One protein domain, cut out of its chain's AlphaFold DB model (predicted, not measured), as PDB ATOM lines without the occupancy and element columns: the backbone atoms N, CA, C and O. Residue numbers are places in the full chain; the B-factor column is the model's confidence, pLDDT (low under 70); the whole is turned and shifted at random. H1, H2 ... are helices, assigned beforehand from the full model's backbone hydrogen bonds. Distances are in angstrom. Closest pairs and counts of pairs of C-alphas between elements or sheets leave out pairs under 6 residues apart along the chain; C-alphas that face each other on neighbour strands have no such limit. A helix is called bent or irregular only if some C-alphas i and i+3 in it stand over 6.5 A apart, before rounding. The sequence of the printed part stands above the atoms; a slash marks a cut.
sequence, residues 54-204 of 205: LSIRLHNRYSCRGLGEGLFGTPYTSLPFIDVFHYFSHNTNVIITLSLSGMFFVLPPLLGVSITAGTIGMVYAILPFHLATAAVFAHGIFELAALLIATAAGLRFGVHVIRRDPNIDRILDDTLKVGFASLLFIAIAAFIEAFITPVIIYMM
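AT A GLANCE: This is residues 54 to 204 of the 205 residues of an uncharacterized protein of Candidatus Altiarchaeales archaeon (UniProt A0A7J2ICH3). A long up-and-down bundle of four helices, H2, H3, H4b and H5, has H4a and H6 packed together near one end; residues 63 to 68 stick out. The 151 residues have six named helices, H1 to H6, and no named strand: all helix. It is only just loose, close to compact, with radius of gyration of the C-alphas 18.1 A and spans 63 by 30 by 22 A.

HOW THE PARTS SIT: H4, residues 129 to 162, is one helix by its hydrogen bonds but bent, C-alphas 138 and 141 being 7.0 A apart, with arms H4a to 138 and H4b from 141. H4b touches H5, residues 168 to 195, in a hairpin; the closest C-alphas, Ala 146 and Ser 182, are 4.9 A apart, at a shallow tilt of 16 degrees, opposite ways. H4b touches H2, residues 80 to 104, closest C-alphas Gly 102 and Gly 158, 3.9 A. H3, residues 107 to 126, touches H4b with 109 to 113 alone, closest C-alphas Pro 109 and Thr 151, 5.3 A. H4a touches H6, residues 197 to 202, closest C-alphas Ala 134 and Ile 201, 5.9 A. H1, residues 54 to 63, touches no helix. H2, only just, and H4a are irregular: C-alphas 99 and 102 are 6.6 A apart, 135 and 138 6.7 A. Every O i to N i+4 pair is within hydrogen-bond range in H1, H3, H4b and H6, against 18 of 21 in H2, 5 of 6 in H4a and 21 of 24 in H5.

IN THESE COORDINATES: H1 begins at C-alpha 54 (21.245, -4.351, 20.135); H6 ends at C-alpha 202 (11.544, -1.469, 34.226). H5 is 40.6 A long, H2 36.3 A.

THE WHOLE: The printed part has no cut. H1 to H2 is a long link. Residues 54 to 75 and 77 have pLDDT under 70.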
ATOM      1  N   LEU A  54      21.200  -2.978  19.646       32.69
ATOM      2  CA  LEU A  54      21.245  -4.351  20.135       32.69
ATOM      3  C   LEU A  54      20.345  -4.473  21.358       32.69
ATOM      4  O   LEU A  54      19.612  -5.446  21.412       32.69
ATOM      5  N   SER A  55      20.270  -3.488  22.260       34.00
ATOM      6  CA  SER A  55      19.247  -3.515  23.318       34.00
ATOM      7  C   SER A  55      17.832  -3.499  22.719       34.00
ATOM      8  O   SER A  55      17.009  -4.339  23.080       34.00
ATOM      9  N   ILE A  56      17.580  -2.673  21.695       36.16
ATOM     10  CA  ILE A  56      16.297  -2.634  20.971       36.16
ATOM     11  C   ILE A  56      16.082  -3.877  20.082       36.16
ATOM     12  O   ILE A  56      14.970  -4.395  20.011       36.16
ATOM     13  N   ARG A  57      17.112  -4.413  19.410       28.55
ATOM     14  CA  ARG A  57      17.009  -5.648  18.600       28.55
ATOM     15  C   ARG A  57      16.848  -6.886  19.457       28.55
ATOM     16  O   ARG A  57      16.145  -7.789  19.026       28.55
ATOM     17  N   LEU A  58      17.508  -6.972  20.606       33.00
ATOM     18  CA  LEU A  58      17.316  -8.056  21.565       33.00
ATOM     19  C   LEU A  58      15.913  -7.922  22.153       33.00
ATOM     20  O   LEU A  58      15.173  -8.896  22.117       33.00
ATOM     21  N   HIS A  59      15.475  -6.717  22.524       38.41
ATOM     22  CA  HIS A  59      14.090  -6.477  22.927       38.41
ATOM     23  C   HIS A  59      13.084  -6.937  21.853       38.41
ATOM     24  O   HIS A  59      12.180  -7.705  22.159       38.41
ATOM     25  N   ASN A  60      13.287  -6.603  20.573       31.45
ATOM     26  CA  ASN A  60      12.404  -7.046  19.483       31.45
ATOM     27  C   ASN A  60      12.524  -8.542  19.144       31.45
ATOM     28  O   ASN A  60      11.548  -9.166  18.734       31.45
ATOM     29  N   ARG A  61      13.708  -9.148  19.297       27.98
ATOM     30  CA  ARG A  61      13.926 -10.572  18.993       27.98
ATOM     31  C   ARG A  61      13.445 -11.482  20.131       27.98
ATOM     32  O   ARG A  61      13.093 -12.626  19.857       27.98
ATOM     33  N   TYR A  62      13.380 -10.975  21.366       32.19
ATOM     34  CA  TYR A  62      12.839 -11.685  22.529       32.19
ATOM     35  C   TYR A  62      11.362 -11.366  22.813       32.19
ATOM     36  O   TYR A  62      10.661 -12.258  23.274       32.19
ATOM     37  N   SER A  63      10.830 -10.195  22.434       33.91
ATOM     38  CA  SER A  63       9.385  -9.903  22.541       33.91
ATOM     39  C   SER A  63       8.507 -10.771  21.626       33.91
ATOM     40  O   SER A  63       7.345 -11.007  21.939       33.91
ATOM     41  N   CYS A  64       9.045 -11.307  20.522       34.59
ATOM     42  CA  CYS A  64       8.286 -12.155  19.586       34.59
ATOM     43  C   CYS A  64       8.212 -13.646  19.974       34.59
ATOM     44  O   CYS A  64       7.600 -14.437  19.253       34.59
ATOM     45  N   ARG A  65       8.797 -14.064  21.103       30.88
ATOM     46  CA  ARG A  65       8.497 -15.359  21.733       30.88
ATOM     47  C   ARG A  65       8.006 -15.066  23.138       30.88
ATOM     48  O   ARG A  65       8.809 -14.697  23.978       30.88
ATOM     49  N   GLY A  66       6.702 -15.210  23.375       35.88
ATOM     50  CA  GLY A  66       6.105 -14.979  24.689       35.88
ATOM     51  C   GLY A  66       6.919 -15.621  25.817       35.88
ATOM     52  O   GLY A  66       6.999 -16.842  25.889       35.88
ATOM     53  N   LEU A  67       7.553 -14.767  26.622       37.25
ATOM     54  CA  LEU A  67       8.148 -14.965  27.949       37.25
ATOM     55  C   LEU A  67       8.759 -13.583  28.281       37.25
ATOM     56  O   LEU A  67       9.830 -13.239  27.806       37.25
ATOM     57  N   GLY A  68       8.098 -12.657  28.965       35.84
ATOM     58  CA  GLY A  68       7.544 -12.841  30.302       35.84
ATOM     59  C   GLY A  68       8.623 -12.751  31.385       35.84
ATOM     60  O   GLY A  68       8.322 -12.352  32.500       35.84
ATOM     61  N   GLU A  69       9.881 -13.068  31.074       38.41
ATOM     62  CA  GLU A  69      10.917 -13.203  32.089       38.41
ATOM     63  C   GLU A  69      12.265 -12.766  31.491       38.41
ATOM     64  O   GLU A  69      12.887 -13.493  30.717       38.41
ATOM     65  N   GLY A  70      12.776 -11.601  31.924       46.00
ATOM     66  CA  GLY A  70      14.225 -11.489  32.157       46.00
ATOM     67  C   GLY A  70      14.677 -12.683  33.004       46.00
ATOM     68  O   GLY A  70      13.821 -13.364  33.555       46.00
ATOM     69  N   LEU A  71      15.975 -12.963  33.119       46.44
ATOM     70  CA  LEU A  71      16.507 -14.253  33.605       46.44
ATOM     71  C   LEU A  71      15.747 -14.889  34.803       46.44
ATOM     72  O   LEU A  71      15.708 -16.109  34.861       46.44
ATOM     73  N   PHE A  72      15.115 -14.093  35.685       46.44
ATOM     74  CA  PHE A  72      13.990 -14.483  36.559       46.44
ATOM     75  C   PHE A  72      13.006 -13.315  36.857       46.44
ATOM     76  O   PHE A  72      12.935 -12.848  37.992       46.44
ATOM     77  N   GLY A  73      12.298 -12.747  35.872       53.84
ATOM     78  CA  GLY A  73      11.402 -11.593  36.119       53.84
ATOM     79  C   GLY A  73      12.132 -10.343  36.650       53.84
ATOM     80  O   GLY A  73      11.550  -9.500  37.327       53.84
ATOM     81  N   THR A  74      13.434 -10.251  36.376       60.53
ATOM     82  CA  THR A  74      14.322  -9.182  36.836       60.53
ATOM     83  C   THR A  74      14.508  -8.120  35.746       60.53
ATOM     84  O   THR A  74      14.365  -8.426  34.562       60.53
ATOM     85  N   PRO A  75      14.893  -6.880  36.108       64.81
ATOM     86  CA  PRO A  75      15.177  -5.813  35.140       64.81
ATOM     87  C   PRO A  75      16.425  -6.072  34.276       64.81
ATOM     88  O   PRO A  75      16.772  -5.247  33.437       64.81
ATOM     89  N   TYR A  76      17.122  -7.195  34.476       71.94
ATOM     90  CA  TYR A  76      18.387  -7.509  33.823       71.94
ATOM     91  C   TYR A  76      18.203  -8.605  32.769       71.94
ATOM     92  O   TYR A  76      17.758  -9.715  33.063       71.94
ATOM     93  N   THR A  77      18.594  -8.300  31.532       65.00
ATOM     94  CA  THR A  77      18.598  -9.250  30.403       65.00
ATOM     95  C   THR A  77      19.898 -10.052  30.294       65.00
ATOM     96  O   THR A  77      19.968 -11.025  29.548       65.00
ATOM     97  N   SER A  78      20.927  -9.635  31.027       74.75
ATOM     98  CA  SER A  78      22.310 -10.118  30.973       74.75
ATOM     99  C   SER A  78      22.979  -9.962  32.344       74.75
ATOM    100  O   SER A  78      22.377  -9.470  33.300       74.75
ATOM    101  N   LEU A  79      24.221 -10.442  32.470       81.81
ATOM    102  CA  LEU A  79      25.010 -10.276  33.689       81.81
ATOM    103  C   LEU A  79      25.523  -8.826  33.767       81.81
ATOM    104  O   LEU A  79      26.396  -8.469  32.975       81.81
ATOM    105  N   PRO A  80      25.088  -8.015  34.751       80.88
ATOM    106  CA  PRO A  80      25.349  -6.574  34.757       80.88
ATOM    107  C   PRO A  80      26.844  -6.235  34.832       80.88
ATOM    108  O   PRO A  80      27.292  -5.245  34.269       80.88
ATOM    109  N   PHE A  81      27.663  -7.088  35.454       84.81
ATOM    110  CA  PHE A  81      29.116  -6.903  35.454       84.81
ATOM    111  C   PHE A  81      29.733  -7.004  34.057       84.81
ATOM    112  O   PHE A  81      30.639  -6.237  33.745       84.81
ATOM    113  N   ILE A  82      29.252  -7.924  33.216       87.12
ATOM    114  CA  ILE A  82      29.729  -8.057  31.833       87.12
ATOM    115  C   ILE A  82      29.333  -6.810  31.040       87.12
ATOM    116  O   ILE A  82      30.151  -6.273  30.293       87.12
ATOM    117  N   ASP A  83      28.122  -6.311  31.273       84.00
ATOM    118  CA  ASP A  83      27.605  -5.120  30.604       84.00
ATOM    119  C   ASP A  83      28.402  -3.865  30.979       84.00
ATOM    120  O   ASP A  83      28.736  -3.086  30.089       84.00
ATOM    121  N   VAL A  84      28.836  -3.708  32.241       88.00
ATOM    122  CA  VAL A  84      29.762  -2.621  32.623       88.00
ATOM    123  C   VAL A  84      31.025  -2.655  31.772       88.00
ATOM    124  O   VAL A  84      31.413  -1.627  31.221       88.00
ATOM    125  N   PHE A  85      31.684  -3.813  31.649       90.12
ATOM    126  CA  PHE A  85      32.910  -3.912  30.850       90.12
ATOM    127  C   PHE A  85      32.650  -3.624  29.375       90.12
ATOM    128  O   PHE A  85      33.476  -2.973  28.729       90.12
ATOM    129  N   HIS A  86      31.513  -4.076  28.847       86.00
ATOM    130  CA  HIS A  86      31.110  -3.814  27.473       86.00
ATOM    131  C   HIS A  86      30.893  -2.314  27.227       86.00
ATOM    132  O   HIS A  86      31.560  -1.742  26.362       86.00
ATOM    133  N   TYR A  87      30.038  -1.658  28.018       87.75
ATOM    134  CA  TYR A  87      29.751  -0.225  27.894       87.75
ATOM    135  C   TYR A  87      30.992   0.628  28.138       87.75
ATOM    136  O   TYR A  87      31.292   1.528  27.354       87.75
ATOM    137  N   PHE A  88      31.783   0.297  29.161       92.94
ATOM    138  CA  PHE A  88      33.039   0.983  29.442       92.94
ATOM    139  C   PHE A  88      34.011   0.882  28.265       92.94
ATOM    140  O   PHE A  88      34.564   1.895  27.841       92.94
ATOM    141  N   SER A  89      34.214  -0.317  27.711       91.56
ATOM    142  CA  SER A  89      35.144  -0.524  26.593       91.56
ATOM    143  C   SER A  89      34.665   0.181  25.329       91.56
ATOM    144  O   SER A  89      35.463   0.798  24.624       91.56
ATOM    145  N   HIS A  90      33.363   0.122  25.050       88.06
ATOM    146  CA  HIS A  90      32.764   0.792  23.904       88.06
ATOM    147  C   HIS A  90      32.962   2.311  23.987       88.06
ATOM    148  O   HIS A  90      33.577   2.910  23.103       88.06
ATOM    149  N   ASN A  91      32.548   2.918  25.098       91.12
ATOM    150  CA  ASN A  91      32.653   4.359  25.292       91.12
ATOM    151  C   ASN A  91      34.106   4.834  25.438       91.12
ATOM    152  O   ASN A  91      34.457   5.902  24.941       91.12
ATOM    153  N   THR A  92      34.996   4.025  26.016       93.81
ATOM    154  CA  THR A  92      36.443   4.308  26.030       93.81
ATOM    155  C   THR A  92      36.996   4.424  24.611       93.81
ATOM    156  O   THR A  92      37.731   5.367  24.317       93.81
ATOM    157  N   ASN A  93      36.620   3.514  23.703       92.06
ATOM    158  CA  ASN A  93      37.045   3.599  22.304       92.06
ATOM    159  C   ASN A  93      36.554   4.889  21.639       92.06
ATOM    160  O   ASN A  93      37.336   5.542  20.946       92.06
ATOM    161  N   VAL A  94      35.304   5.292  21.884       90.94
ATOM    162  CA  VAL A  94      34.752   6.558  21.372       90.94
ATOM    163  C   VAL A  94      35.552   7.756  21.891       90.94
ATOM    164  O   VAL A  94      35.988   8.590  21.097       90.94
ATOM    165  N   ILE A  95      35.824   7.818  23.196       94.31
ATOM    166  CA  ILE A  95      36.584   8.903  23.836       94.31
ATOM    167  C   ILE A  95      38.012   9.015  23.299       94.31
ATOM    168  O   ILE A  95      38.460  10.111  22.940       94.31
ATOM    169  N   ILE A  96      38.740   7.900  23.226       93.31
ATOM    170  CA  ILE A  96      40.120   7.892  22.729       93.31
ATOM    171  C   ILE A  96      40.148   8.251  21.243       93.31
ATOM    172  O   ILE A  96      40.967   9.073  20.827       93.31
ATOM    173  N   THR A  97      39.214   7.710  20.456       91.69
ATOM    174  CA  THR A  97      39.092   8.032  19.029       91.69
ATOM    175  C   THR A  97      38.808   9.514  18.834       91.69
ATOM    176  O   THR A  97      39.520  10.158  18.074       91.69
ATOM    177  N   LEU A  98      37.842  10.097  19.547       92.19
ATOM    178  CA  LEU A  98      37.531  11.528  19.454       92.19
ATOM    179  C   LEU A  98      38.731  12.400  19.821       92.19
ATOM    180  O   LEU A  98      39.076  13.302  19.055       92.19
ATOM    181  N   SER A  99      39.398  12.083  20.932       92.44
ATOM    182  CA  SER A  99      40.571  12.822  21.413       92.44
ATOM    183  C   SER A  99      41.719  12.798  20.396       92.44
ATOM    184  O   SER A  99      42.352  13.821  20.148       92.44
ATOM    185  N   LEU A 100      41.972  11.651  19.756       93.62
ATOM    186  CA  LEU A 100      43.063  11.491  18.788       93.62
ATOM    187  C   LEU A 100      42.687  11.881  17.356       93.62
ATOM    188  O   LEU A 100      43.567  12.199  16.556       93.62
ATOM    189  N   SER A 101      41.395  11.908  17.026       91.31
ATOM    190  CA  SER A 101      40.909  12.210  15.676       91.31
ATOM    191  C   SER A 101      41.262  13.622  15.198       91.31
ATOM    192  O   SER A 101      41.286  13.862  13.993       91.31
ATOM    193  N   GLY A 102      41.656  14.509  16.122       89.25
ATOM    194  CA  GLY A 102      42.301  15.791  15.829       89.25
ATOM    195  C   GLY A 102      43.539  15.683  14.930       89.25
ATOM    196  O   GLY A 102      43.838  16.613  14.185       89.25
ATOM    197  N   MET A 103      44.224  14.534  14.915       91.19
ATOM    198  CA  MET A 103      45.318  14.251  13.972       91.19
ATOM    199  C   MET A 103      44.889  14.439  12.507       91.19
ATOM    200  O   MET A 103      45.694  14.836  11.669       91.19
ATOM    201  N   PHE A 104      43.610  14.207  12.212       91.12
ATOM    202  CA  PHE A 104      42.990  14.388  10.901       91.12
ATOM    203  C   PHE A 104      42.205  15.706  10.821       91.12
ATOM    204  O   PHE A 104      41.153  15.776  10.182       91.12
ATOM    205  N   PHE A 105      42.733  16.759  11.454       90.25
ATOM    206  CA  PHE A 105      42.133  18.092  11.551       90.25
ATOM    207  C   PHE A 105      40.906  18.148  12.479       90.25
ATOM    208  O   PHE A 105      40.622  17.237  13.248       90.25
ATOM    209  N   VAL A 106      40.174  19.264  12.442       91.00
ATOM    210  CA  VAL A 106      39.038  19.527  13.345       91.00
ATOM    211  C   VAL A 106      37.732  18.845  12.930       91.00
ATOM    212  O   VAL A 106      36.812  18.761  13.736       91.00
ATOM    213  N   LEU A 107      37.618  18.368  11.685       89.25
ATOM    214  CA  LEU A 107      36.354  17.828  11.168       89.25
ATOM    215  C   LEU A 107      35.928  16.521  11.855       89.25
ATOM    216  O   LEU A 107      34.763  16.435  12.244       89.25
ATOM    217  N   PRO A 108      36.803  15.517  12.055       90.44
ATOM    218  CA  PRO A 108      36.372  14.253  12.650       90.44
ATOM    219  C   PRO A 108      35.849  14.369  14.094       90.44
ATOM    220  O   PRO A 108      34.783  13.805  14.347       90.44
ATOM    221  N   PRO A 109      36.468  15.147  15.014       87.12
ATOM    222  CA  PRO A 109      35.884  15.382  16.335       87.12
ATOM    223  C   PRO A 109      34.472  15.998  16.285       87.12
ATOM    224  O   PRO A 109      33.605  15.602  17.065       87.12
ATOM    225  N   LEU A 110      34.224  16.941  15.360       91.81
ATOM    226  CA  LEU A 110      32.906  17.575  15.173       91.81
ATOM    227  C   LEU A 110      31.868  16.598  14.622       91.81
ATOM    228  O   LEU A 110      30.717  16.601  15.060       91.81
ATOM    229  N   LEU A 111      32.262  15.769  13.657       90.00
ATOM    230  CA  LEU A 111      31.375  14.752  13.102       90.00
ATOM    231  C   LEU A 111      31.011  13.710  14.158       90.00
ATOM    232  O   LEU A 111      29.835  13.388  14.289       90.00
ATOM    233  N   GLY A 112      31.980  13.240  14.946       85.19
ATOM    234  CA  GLY A 112      31.724  12.255  15.994       85.19
ATOM    235  C   GLY A 112      30.714  12.754  17.032       85.19
ATOM    236  O   GLY A 112      29.707  12.088  17.260       85.19
ATOM    237  N   VAL A 113      30.900  13.965  17.573       89.19
ATOM    238  CA  VAL A 113      29.931  14.535  18.533       89.19
ATOM    239  C   VAL A 113      28.556  14.771  17.896       89.19
ATOM    240  O   VAL A 113      27.530  14.545  18.537       89.19
ATOM    241  N   SER A 114      28.514  15.165  16.618       90.44
ATOM    242  CA  SER A 114      27.258  15.369  15.882       90.44
ATOM    243  C   SER A 114      26.499  14.060  15.670       90.44
ATOM    244  O   SER A 114      25.274  14.040  15.781       90.44
ATOM    245  N   ILE A 115      27.208  12.961  15.393       85.81
ATOM    246  CA  ILE A 115      26.615  11.624  15.270       85.81
ATOM    247  C   ILE A 115      26.032  11.190  16.615       85.81
ATOM    248  O   ILE A 115      24.878  10.769  16.649       85.81
ATOM    249  N   THR A 116      26.760  11.355  17.723       86.06
ATOM    250  CA  THR A 116      26.245  11.019  19.063       86.06
ATOM    251  C   THR A 116      25.002  11.840  19.413       86.06
ATOM    252  O   THR A 116      23.990  11.279  19.837       86.06
ATOM    253  N   ALA A 117      25.020  13.150  19.155       88.00
ATOM    254  CA  ALA A 117      23.850  14.008  19.341       88.00
ATOM    255  C   ALA A 117      22.664  13.574  18.459       88.00
ATOM    256  O   ALA A 117      21.521  13.553  18.917       88.00
ATOM    257  N   GLY A 118      22.931  13.180  17.211       87.38
ATOM    258  CA  GLY A 118      21.929  12.650  16.289       87.38
ATOM    259  C   GLY A 118      21.305  11.341  16.779       87.38
ATOM    260  O   GLY A 118      20.088  11.181  16.698       87.38
ATOM    261  N   THR A 119      22.107  10.435  17.342       85.12
ATOM    262  CA  THR A 119      21.627   9.185  17.950       85.12
ATOM    263  C   THR A 119      20.700   9.468  19.128       85.12
ATOM    264  O   THR A 119      19.610   8.904  19.187       85.12
ATOM    265  N   ILE A 120      21.064  10.396  20.020       86.31
ATOM    266  CA  ILE A 120      20.192  10.813  21.129       86.31
ATOM    267  C   ILE A 120      18.883  11.401  20.588       86.31
ATOM    268  O   ILE A 120      17.802  11.009  21.023       86.31
ATOM    269  N   GLY A 121      18.957  12.288  19.593       87.38
ATOM    270  CA  GLY A 121      17.770  12.850  18.944       87.38
ATOM    271  C   GLY A 121      16.860  11.777  18.338       87.38
ATOM    272  O   GLY A 121      15.641  11.850  18.477       87.38
ATOM    273  N   MET A 122      17.441  10.742  17.728       85.50
ATOM    274  CA  MET A 122      16.697   9.600  17.191       85.50
ATOM    275  C   MET A 122      15.987   8.805  18.293       85.50
ATOM    276  O   MET A 122      14.829   8.432  18.111       85.50
ATOM    277  N   VAL A 123      16.629   8.584  19.445       83.44
ATOM    278  CA  VAL A 123      16.007   7.906  20.596       83.44
ATOM    279  C   VAL A 123      14.757   8.659  21.060       83.44
ATOM    280  O   VAL A 123      13.699   8.049  21.209       83.44
ATOM    281  N   TYR A 124      14.838   9.986  21.198       86.75
ATOM    282  CA  TYR A 124      13.691  10.829  21.568       86.75
ATOM    283  C   TYR A 124      12.612  10.932  20.480       86.75
ATOM    284  O   TYR A 124      11.465  11.241  20.791       86.75
ATOM    285  N   ALA A 125      12.952  10.684  19.213       90.31
ATOM    286  CA  ALA A 125      11.987  10.684  18.115       90.31
ATOM    287  C   ALA A 125      11.180   9.377  18.023       90.31
ATOM    288  O   ALA A 125      10.059   9.384  17.514       90.31
ATOM    289  N   ILE A 126      11.754   8.257  18.474       85.25
ATOM    290  CA  ILE A 126      11.154   6.920  18.351       85.25
ATOM    291  C   ILE A 126      10.430   6.510  19.637       85.25
ATOM    292  O   ILE A 126       9.360   5.905  19.566       85.25
ATOM    293  N   LEU A 127      11.004   6.810  20.803       79.38
ATOM    294  CA  LEU A 127      10.463   6.381  22.092       79.38
ATOM    295  C   LEU A 127       9.565   7.454  22.729       79.38
ATOM    296  O   LEU A 127       9.791   8.650  22.539       79.38
ATOM    297  N   PRO A 128       8.583   7.051  23.560       87.00
ATOM    298  CA  PRO A 128       7.879   7.975  24.440       87.00
ATOM    299  C   PRO A 128       8.857   8.784  25.300       87.00
ATOM    300  O   PRO A 128       9.838   8.242  25.809       87.00
ATOM    301  N   PHE A 129       8.554  10.067  25.522       88.94
ATOM    302  CA  PHE A 129       9.448  11.003  26.216       88.94
ATOM    303  C   PHE A 129       9.965  10.486  27.571       88.94
ATOM    304  O   PHE A 129      11.147  10.634  27.871       88.94
ATOM    305  N   HIS A 130       9.108   9.848  28.375       86.31
ATOM    306  CA  HIS A 130       9.492   9.309  29.682       86.31
ATOM    307  C   HIS A 130      10.493   8.146  29.562       86.31
ATOM    308  O   HIS A 130      11.502   8.154  30.263       86.31
ATOM    309  N   LEU A 131      10.284   7.211  28.625       84.19
ATOM    310  CA  LEU A 131      11.210   6.098  28.373       84.19
ATOM    311  C   LEU A 131      12.530   6.578  27.761       84.19
ATOM    312  O   LEU A 131      13.593   6.131  28.183       84.19
ATOM    313  N   ALA A 132      12.481   7.518  26.812       84.38
ATOM    314  CA  ALA A 132      13.681   8.125  26.235       84.38
ATOM    315  C   ALA A 132      14.521   8.831  27.309       84.38
ATOM    316  O   ALA A 132      15.741   8.667  27.364       84.38
ATOM    317  N   THR A 133      13.860   9.573  28.201       88.00
ATOM    318  CA  THR A 133      14.524  10.256  29.315       88.00
ATOM    319  C   THR A 133      15.120   9.251  30.294       88.00
ATOM    320  O   THR A 133      16.278   9.398  30.662       88.00
ATOM    321  N   ALA A 134      14.391   8.204  30.678       82.62
ATOM    322  CA  ALA A 134      14.912   7.154  31.553       82.62
ATOM    323  C   ALA A 134      16.131   6.440  30.965       82.62
ATOM    324  O   ALA A 134      17.112   6.214  31.673       82.62
ATOM    325  N   ALA A 135      16.073   6.129  29.669       81.19
ATOM    326  CA  ALA A 135      17.157   5.473  28.962       81.19
ATOM    327  C   ALA A 135      18.396   6.367  28.889       81.19
ATOM    328  O   ALA A 135      19.475   5.908  29.220       81.19
ATOM    329  N   VAL A 136      18.257   7.637  28.502       85.50
ATOM    330  CA  VAL A 136      19.410   8.509  28.227       85.50
ATOM    331  C   VAL A 136      19.909   9.233  29.474       85.50
ATOM    332  O   VAL A 136      21.109   9.342  29.690       85.50
ATOM    333  N   PHE A 137      19.019   9.773  30.303       87.06
ATOM    334  CA  PHE A 137      19.396  10.747  31.331       87.06
ATOM    335  C   PHE A 137      20.221  10.138  32.466       87.06
ATOM    336  O   PHE A 137      21.120  10.800  32.977       87.06
ATOM    337  N   ALA A 138      19.937   8.885  32.845       83.50
ATOM    338  CA  ALA A 138      20.575   8.239  33.987       83.50
ATOM    339  C   ALA A 138      22.107   8.205  33.851       83.50
ATOM    340  O   ALA A 138      22.816   8.688  34.732       83.50
ATOM    341  N   HIS A 139      22.618   7.688  32.732       88.50
ATOM    342  CA  HIS A 139      24.058   7.588  32.466       88.50
ATOM    343  C   HIS A 139      24.583   8.719  31.562       88.50
ATOM    344  O   HIS A 139      25.752   9.105  31.662       88.50
ATOM    345  N   GLY A 140      23.719   9.303  30.726       88.38
ATOM    346  CA  GLY A 140      24.096  10.242  29.673       88.38
ATOM    347  C   GLY A 140      24.703  11.552  30.164       88.38
ATOM    348  O   GLY A 140      25.468  12.158  29.429       88.38
ATOM    349  N   ILE A 141      24.453  11.989  31.405       91.88
ATOM    350  CA  ILE A 141      25.115  13.188  31.961       91.88
ATOM    351  C   ILE A 141      26.636  12.988  32.018       91.88
ATOM    352  O   ILE A 141      27.399  13.870  31.622       91.88
ATOM    353  N   PHE A 142      27.077  11.823  32.498       94.75
ATOM    354  CA  PHE A 142      28.495  11.502  32.628       94.75
ATOM    355  C   PHE A 142      29.117  11.202  31.262       94.75
ATOM    356  O   PHE A 142      30.206  11.698  30.967       94.75
ATOM    357  N   GLU A 143      28.410  10.462  30.405       93.50
ATOM    358  CA  GLU A 143      28.878  10.160  29.051       93.50
ATOM    359  C   GLU A 143      29.025  11.428  28.200       93.50
ATOM    360  O   GLU A 143      30.081  11.646  27.609       93.50
ATOM    361  N   LEU A 144      28.026  12.321  28.199       93.12
ATOM    362  CA  LEU A 144      28.084  13.585  27.460       93.12
ATOM    363  C   LEU A 144      29.185  14.505  27.985       93.12
ATOM    364  O   LEU A 144      29.872  15.143  27.188       93.12
ATOM    365  N   ALA A 145      29.393  14.568  29.302       95.44
ATOM    366  CA  ALA A 145      30.505  15.326  29.869       95.44
ATOM    367  C   ALA A 145      31.856  14.791  29.368       95.44
ATOM    368  O   ALA A 145      32.689  15.571  28.899       95.44
ATOM    369  N   ALA A 146      32.056  13.469  29.401       96.56
ATOM    370  CA  ALA A 146      33.267  12.835  28.887       96.56
ATOM    371  C   ALA A 146      33.460  13.111  27.389       96.56
ATOM    372  O   ALA A 146      34.543  13.515  26.963       96.56
ATOM    373  N   LEU A 147      32.390  12.944  26.609       95.31
ATOM    374  CA  LEU A 147      32.359  13.157  25.167       95.31
ATOM    375  C   LEU A 147      32.772  14.587  24.811       95.31
ATOM    376  O   LEU A 147      33.650  14.779  23.976       95.31
ATOM    377  N   LEU A 148      32.200  15.593  25.479       96.69
ATOM    378  CA  LEU A 148      32.526  17.001  25.236       96.69
ATOM    379  C   LEU A 148      33.979  17.328  25.598       96.69
ATOM    380  O   LEU A 148      34.636  18.060  24.856       96.69
ATOM    381  N   ILE A 149      34.498  16.769  26.697       97.50
ATOM    382  CA  ILE A 149      35.907  16.920  27.091       97.50
ATOM    383  C   ILE A 149      36.829  16.317  26.021       97.50
ATOM    384  O   ILE A 149      37.770  16.978  25.574       97.50
ATOM    385  N   ALA A 150      36.540  15.097  25.567       95.75
ATOM    386  CA  ALA A 150      37.309  14.404  24.536       95.75
ATOM    387  C   ALA A 150      37.254  15.125  23.183       95.75
ATOM    388  O   ALA A 150      38.283  15.319  22.533       95.75
ATOM    389  N   THR A 151      36.072  15.594  22.775       96.50
ATOM    390  CA  THR A 151      35.902  16.403  21.565       96.50
ATOM    391  C   THR A 151      36.691  17.704  21.667       96.50
ATOM    392  O   THR A 151      37.402  18.047  20.726       96.50
ATOM    393  N   ALA A 152      36.636  18.419  22.793       97.75
ATOM    394  CA  ALA A 152      37.409  19.646  22.984       97.75
ATOM    395  C   ALA A 152      38.925  19.390  22.914       97.75
ATOM    396  O   ALA A 152      39.649  20.165  22.280       97.75
ATOM    397  N   ALA A 153      39.401  18.287  23.501       97.44
ATOM    398  CA  ALA A 153      40.795  17.862  23.408       97.44
ATOM    399  C   ALA A 153      41.200  17.578  21.951       97.44
ATOM    400  O   ALA A 153      42.192  18.132  21.472       97.44
ATOM    401  N   GLY A 154      40.386  16.814  21.214       97.06
ATOM    402  CA  GLY A 154      40.610  16.521  19.797       97.06
ATOM    403  C   GLY A 154      40.567  17.763  18.903       97.06
ATOM    404  O   GLY A 154      41.404  17.915  18.016       97.06
ATOM    405  N   LEU A 155      39.659  18.707  19.161       97.62
ATOM    406  CA  LEU A 155      39.605  19.984  18.443       97.62
ATOM    407  C   LEU A 155      40.851  20.831  18.698       97.62
ATOM    408  O   LEU A 155      41.444  21.341  17.745       97.62
ATOM    409  N   ARG A 156      41.273  20.959  19.963       97.50
ATOM    410  CA  ARG A 156      42.507  21.671  20.322       97.50
ATOM    411  C   ARG A 156      43.702  21.046  19.609       97.50
ATOM    412  O   ARG A 156      44.479  21.774  18.992       97.50
ATOM    413  N   PHE A 157      43.822  19.720  19.650       97.00
ATOM    414  CA  PHE A 157      44.885  19.004  18.953       97.00
ATOM    415  C   PHE A 157      44.851  19.278  17.446       97.00
ATOM    416  O   PHE A 157      45.860  19.688  16.874       97.00
ATOM    417  N   GLY A 158      43.678  19.180  16.816       96.94
ATOM    418  CA  GLY A 158      43.517  19.429  15.385       96.94
ATOM    419  C   GLY A 158      43.851  20.853  14.951       96.94
ATOM    420  O   GLY A 158      44.458  21.036  13.896       96.94
ATOM    421  N   VAL A 159      43.545  21.871  15.761       97.50
ATOM    422  CA  VAL A 159      43.962  23.258  15.478       97.50
ATOM    423  C   VAL A 159      45.487  23.381  15.450       97.50
ATOM    424  O   VAL A 159      46.032  24.020  14.547       97.50
ATOM    425  N   HIS A 160      46.181  22.753  16.398       97.19
ATOM    426  CA  HIS A 160      47.643  22.768  16.452       97.19
ATOM    427  C   HIS A 160      48.288  21.968  15.307       97.19
ATOM    428  O   HIS A 160      49.305  22.399  14.758       97.19
ATOM    429  N   VAL A 161      47.660  20.870  14.867       95.00
ATOM    430  CA  VAL A 161      48.063  20.136  13.653       95.00
ATOM    431  C   VAL A 161      47.956  21.032  12.412       95.00
ATOM    432  O   VAL A 161      48.911  21.129  11.643       95.00
ATOM    433  N   ILE A 162      46.836  21.745  12.233       96.44
ATOM    434  CA  ILE A 162      46.636  22.674  11.098       96.44
ATOM    435  C   ILE A 162      47.693  23.783  11.101       96.44
ATOM    436  O   ILE A 162      48.228  24.139  10.051       96.44
ATOM    437  N   ARG A 163      48.008  24.322  12.283       96.00
ATOM    438  CA  ARG A 163      49.004  25.390  12.462       96.00
ATOM    439  C   ARG A 163      50.449  24.914  12.329       96.00
ATOM    440  O   ARG A 163      51.337  25.761  12.292       96.00
ATOM    441  N   ARG A 164      50.680  23.600  12.214       93.44
ATOM    442  CA  ARG A 164      52.014  22.980  12.180       93.44
ATOM    443  C   ARG A 164      52.860  23.400  13.381       93.44
ATOM    444  O   ARG A 164      54.019  23.783  13.228       93.44
ATOM    445  N   ASP A 165      52.257  23.367  14.567       94.00
ATOM    446  CA  ASP A 165      52.942  23.767  15.792       94.00
ATOM    447  C   ASP A 165      54.184  22.889  16.042       94.00
ATOM    448  O   ASP A 165      54.079  21.661  16.017       94.00
ATOM    449  N   PRO A 166      55.356  23.483  16.335       93.81
ATOM    450  CA  PRO A 166      56.603  22.734  16.512       93.81
ATOM    451  C   PRO A 166      56.605  21.851  17.769       93.81
ATOM    452  O   PRO A 166      57.428  20.954  17.886       93.81
ATOM    453  N   ASN A 167      55.679  22.087  18.705       95.12
ATOM    454  CA  ASN A 167      55.556  21.355  19.969       95.12
ATOM    455  C   ASN A 167      54.424  20.313  19.939       95.12
ATOM    456  O   ASN A 167      53.750  20.100  20.951       95.12
ATOM    457  N   ILE A 168      54.176  19.698  18.779       94.81
ATOM    458  CA  ILE A 168      53.033  18.799  18.581       94.81
ATOM    459  C   ILE A 168      53.035  17.604  19.542       94.81
ATOM    460  O   ILE A 168      51.976  17.234  20.043       94.81
ATOM    461  N   ASP A 169      54.211  17.078  19.890       95.31
ATOM    462  CA  ASP A 169      54.351  15.935  20.801       95.31
ATOM    463  C   ASP A 169      53.842  16.262  22.209       95.31
ATOM    464  O   ASP A 169      53.119  15.479  22.823       95.31
ATOM    465  N   ARG A 170      54.146  17.468  22.706       96.38
ATOM    466  CA  ARG A 170      53.636  17.943  23.998       96.38
ATOM    467  C   ARG A 170      52.121  18.137  23.966       96.38
ATOM    468  O   ARG A 170      51.439  17.863  24.947       96.38
ATOM    469  N   ILE A 171      51.587  18.618  22.848       96.56
ATOM    470  CA  ILE A 171      50.146  18.838  22.692       96.56
ATOM    471  C   ILE A 171      49.412  17.498  22.614       96.56
ATOM    472  O   ILE A 171      48.327  17.372  23.181       96.56
ATOM    473  N   LEU A 172      50.005  16.493  21.968       96.38
ATOM    474  CA  LEU A 172      49.496  15.126  21.961       96.38
ATOM    475  C   LEU A 172      49.480  14.533  23.377       96.38
ATOM    476  O   LEU A 172      48.461  13.980  23.779       96.38
ATOM    477  N   ASP A 173      50.554  14.703  24.152       97.56
ATOM    478  CA  ASP A 173      50.617  14.265  25.555       97.56
ATOM    479  C   ASP A 173      49.530  14.934  26.418       97.56
ATOM    480  O   ASP A 173      48.780  14.257  27.121       97.56
ATOM    481  N   ASP A 174      49.351  16.255  26.296       97.12
ATOM    482  CA  ASP A 174      48.254  16.972  26.963       97.12
ATOM    483  C   ASP A 174      46.875  16.440  26.529       97.12
ATOM    484  O   ASP A 174      45.973  16.283  27.353       97.12
ATOM    485  N   THR A 175      46.702  16.157  25.236       96.75
ATOM    486  CA  THR A 175      45.446  15.642  24.663       96.75
ATOM    487  C   THR A 175      45.122  14.260  25.217       96.75
ATOM    488  O   THR A 175      43.990  14.015  25.633       96.75
ATOM    489  N   LEU A 176      46.119  13.379  25.295       96.50
ATOM    490  CA  LEU A 176      45.987  12.055  25.892       96.50
ATOM    491  C   LEU A 176      45.657  12.143  27.378       96.50
ATOM    492  O   LEU A 176      44.749  11.450  27.825       96.50
ATOM    493  N   LYS A 177      46.318  13.017  28.144       97.25
ATOM    494  CA  LYS A 177      46.008  13.213  29.573       97.25
ATOM    495  C   LYS A 177      44.559  13.629  29.790       97.25
ATOM    496  O   LYS A 177      43.899  13.082  30.669       97.25
ATOM    497  N   VAL A 178      44.056  14.565  28.986       96.88
ATOM    498  CA  VAL A 178      42.657  15.011  29.064       96.88
ATOM    499  C   VAL A 178      41.696  13.893  28.644       96.88
ATOM    500  O   VAL A 178      40.717  13.639  29.346       96.88
ATOM    501  N   GLY A 179      42.000  13.173  27.560       93.19
ATOM    502  CA  GLY A 179      41.226  12.009  27.123       93.19
ATOM    503  C   GLY A 179      41.161  10.920  28.199       93.19
ATOM    504  O   GLY A 179      40.074  10.474  28.560       93.19
ATOM    505  N   PHE A 180      42.295  10.557  28.802       94.50
ATOM    506  CA  PHE A 180      42.354   9.584  29.895       94.50
ATOM    507  C   PHE A 180      41.634  10.066  31.157       94.50
ATOM    508  O   PHE A 180      40.941   9.275  31.793       94.50
ATOM    509  N   ALA A 181      41.728  11.354  31.499       96.06
ATOM    510  CA  ALA A 181      40.990  11.917  32.628       96.06
ATOM    511  C   ALA A 181      39.467  11.778  32.448       96.06
ATOM    512  O   ALA A 181      38.748  11.530  33.417       96.06
ATOM    513  N   SER A 182      38.973  11.866  31.209       96.25
ATOM    514  CA  SER A 182      37.548  11.685  30.916       96.25
ATOM    515  C   SER A 182      37.055  10.236  31.076       96.25
ATOM    516  O   SER A 182      35.856  10.022  31.255       96.25
ATOM    517  N   LEU A 183      37.949   9.238  31.132       95.94
ATOM    518  CA  LEU A 183      37.560   7.836  31.354       95.94
ATOM    519  C   LEU A 183      36.940   7.591  32.730       95.94
ATOM    520  O   LEU A 183      36.164   6.652  32.881       95.94
ATOM    521  N   LEU A 184      37.222   8.444  33.718       97.06
ATOM    522  CA  LEU A 184      36.553   8.368  35.016       97.06
ATOM    523  C   LEU A 184      35.036   8.570  34.870       97.06
ATOM    524  O   LEU A 184      34.253   7.834  35.467       97.06
ATOM    525  N   PHE A 185      34.622   9.528  34.040       96.81
ATOM    526  CA  PHE A 185      33.210   9.770  33.752       96.81
ATOM    527  C   PHE A 185      32.590   8.593  32.994       96.81
ATOM    528  O   PHE A 185      31.483   8.182  33.326       96.81
ATOM    529  N   ILE A 186      33.321   7.994  32.047       96.31
ATOM    530  CA  ILE A 186      32.865   6.793  31.332       96.31
ATOM    531  C   ILE A 186      32.706   5.592  32.265       96.31
ATOM    532  O   ILE A 186      31.738   4.850  32.134       96.31
ATOM    533  N   ALA A 187      33.605   5.402  33.232       96.56
ATOM    534  CA  ALA A 187      33.476   4.335  34.224       96.56
ATOM    535  C   ALA A 187      32.199   4.490  35.061       96.56
ATOM    536  O   ALA A 187      31.471   3.518  35.268       96.56
ATOM    537  N   ILE A 188      31.898   5.719  35.495       96.88
ATOM    538  CA  ILE A 188      30.660   6.030  36.220       96.88
ATOM    539  C   ILE A 188      29.440   5.805  35.316       96.88
ATOM    540  O   ILE A 188      28.493   5.142  35.735       96.88
ATOM    541  N   ALA A 189      29.474   6.297  34.074       95.25
ATOM    542  CA  ALA A 189      28.391   6.131  33.106       95.25
ATOM    543  C   ALA A 189      28.083   4.651  32.849       95.25
ATOM    544  O   ALA A 189      26.938   4.241  33.001       95.25
ATOM    545  N   ALA A 190      29.102   3.838  32.564       93.19
ATOM    546  CA  ALA A 190      28.958   2.410  32.291       93.19
ATOM    547  C   ALA A 190      28.382   1.638  33.487       93.19
ATOM    548  O   ALA A 190      27.572   0.728  33.313       93.19
ATOM    549  N   PHE A 191      28.762   2.011  34.714       95.38
ATOM    550  CA  PHE A 191      28.175   1.431  35.919       95.38
ATOM    551  C   PHE A 191      26.683   1.762  36.035       95.38
ATOM    552  O   PHE A 191      25.863   0.872  36.263       95.38
ATOM    553  N   ILE A 192      26.319   3.032  35.854       93.19
ATOM    554  CA  ILE A 192      24.919   3.471  35.891       93.19
ATOM    555  C   ILE A 192      24.119   2.797  34.768       93.19
ATOM    556  O   ILE A 192      23.006   2.330  35.007       93.19
ATOM    557  N   GLU A 193      24.688   2.697  33.569       90.69
ATOM    558  CA  GLU A 193      24.062   2.078  32.404       90.69
ATOM    559  C   GLU A 193      23.774   0.592  32.613       90.69
ATOM    560  O   GLU A 193      22.675   0.143  32.305       90.69
ATOM    561  N   ALA A 194      24.701  -0.154  33.210       89.06
ATOM    562  CA  ALA A 194      24.512  -1.581  33.454       89.06
ATOM    563  C   ALA A 194      23.602  -1.888  34.654       89.06
ATOM    564  O   ALA A 194      22.840  -2.853  34.622       89.06
ATOM    565  N   PHE A 195      23.685  -1.103  35.735       89.25
ATOM    566  CA  PHE A 195      23.001  -1.434  36.992       89.25
ATOM    567  C   PHE A 195      21.705  -0.661  37.225       89.25
ATOM    568  O   PHE A 195      20.754  -1.236  37.755       89.25
ATOM    569  N   ILE A 196      21.667   0.624  36.873       89.81
ATOM    570  CA  ILE A 196      20.604   1.551  37.282       89.81
ATOM    571  C   ILE A 196      19.617   1.789  36.140       89.81
ATOM    572  O   ILE A 196      18.409   1.710  36.356       89.81
ATOM    573  N   THR A 197      20.100   2.038  34.921       86.81
ATOM    574  CA  THR A 197      19.239   2.318  33.758       86.81
ATOM    575  C   THR A 197      18.182   1.226  33.514       86.81
ATOM    576  O   THR A 197      17.013   1.585  33.366       86.81
ATOM    577  N   PRO A 198      18.495  -0.088  33.562       84.50
ATOM    578  CA  PRO A 198      17.494  -1.133  33.342       84.50
ATOM    579  C   PRO A 198      16.420  -1.154  34.438       84.50
ATOM    580  O   PRO A 198      15.246  -1.376  34.158       84.50
ATOM    581  N   VAL A 199      16.808  -0.853  35.681       86.88
ATOM    582  CA  VAL A 199      15.910  -0.776  36.843       86.88
ATOM    583  C   VAL A 199      14.939   0.398  36.705       86.88
ATOM    584  O   VAL A 199      13.745   0.239  36.951       86.88
ATOM    585  N   ILE A 200      15.429   1.565  36.271       84.00
ATOM    586  CA  ILE A 200      14.585   2.741  36.020       84.00
ATOM    587  C   ILE A 200      13.606   2.462  34.878       84.00
ATOM    588  O   ILE A 200      12.418   2.727  35.034       84.00
ATOM    589  N   ILE A 201      14.083   1.914  33.755       81.75
ATOM    590  CA  ILE A 201      13.224   1.593  32.606       81.75
ATOM    591  C   ILE A 201      12.137   0.595  33.017       81.75
ATOM    592  O   ILE A 201      10.972   0.818  32.708       81.75
ATOM    593  N   TYR A 202      12.493  -0.457  33.758       81.81
ATOM    594  CA  TYR A 202      11.544  -1.469  34.226       81.81
ATOM    595  C   TYR A 202      10.420  -0.891  35.099       81.81
ATOM    596  O   TYR A 202       9.293  -1.353  35.018       81.81
ATOM    597  N   MET A 203      10.699   0.137  35.907       82.81
ATOM    598  CA  MET A 203       9.675   0.804  36.725       82.81
ATOM    599  C   MET A 203       8.735   1.727  35.932       82.81
ATOM    600  O   MET A 203       7.748   2.201  36.492       82.81
ATOM    601  N   MET A 204       9.053   2.036  34.673       76.19
ATOM    602  CA  MET A 204       8.289   2.967  33.832       76.19
ATOM    603  C   MET A 204       7.488   2.288  32.715       76.19
ATOM    604  O   MET A 204       6.759   2.984  32.005       76.19
TER     605      MET A 204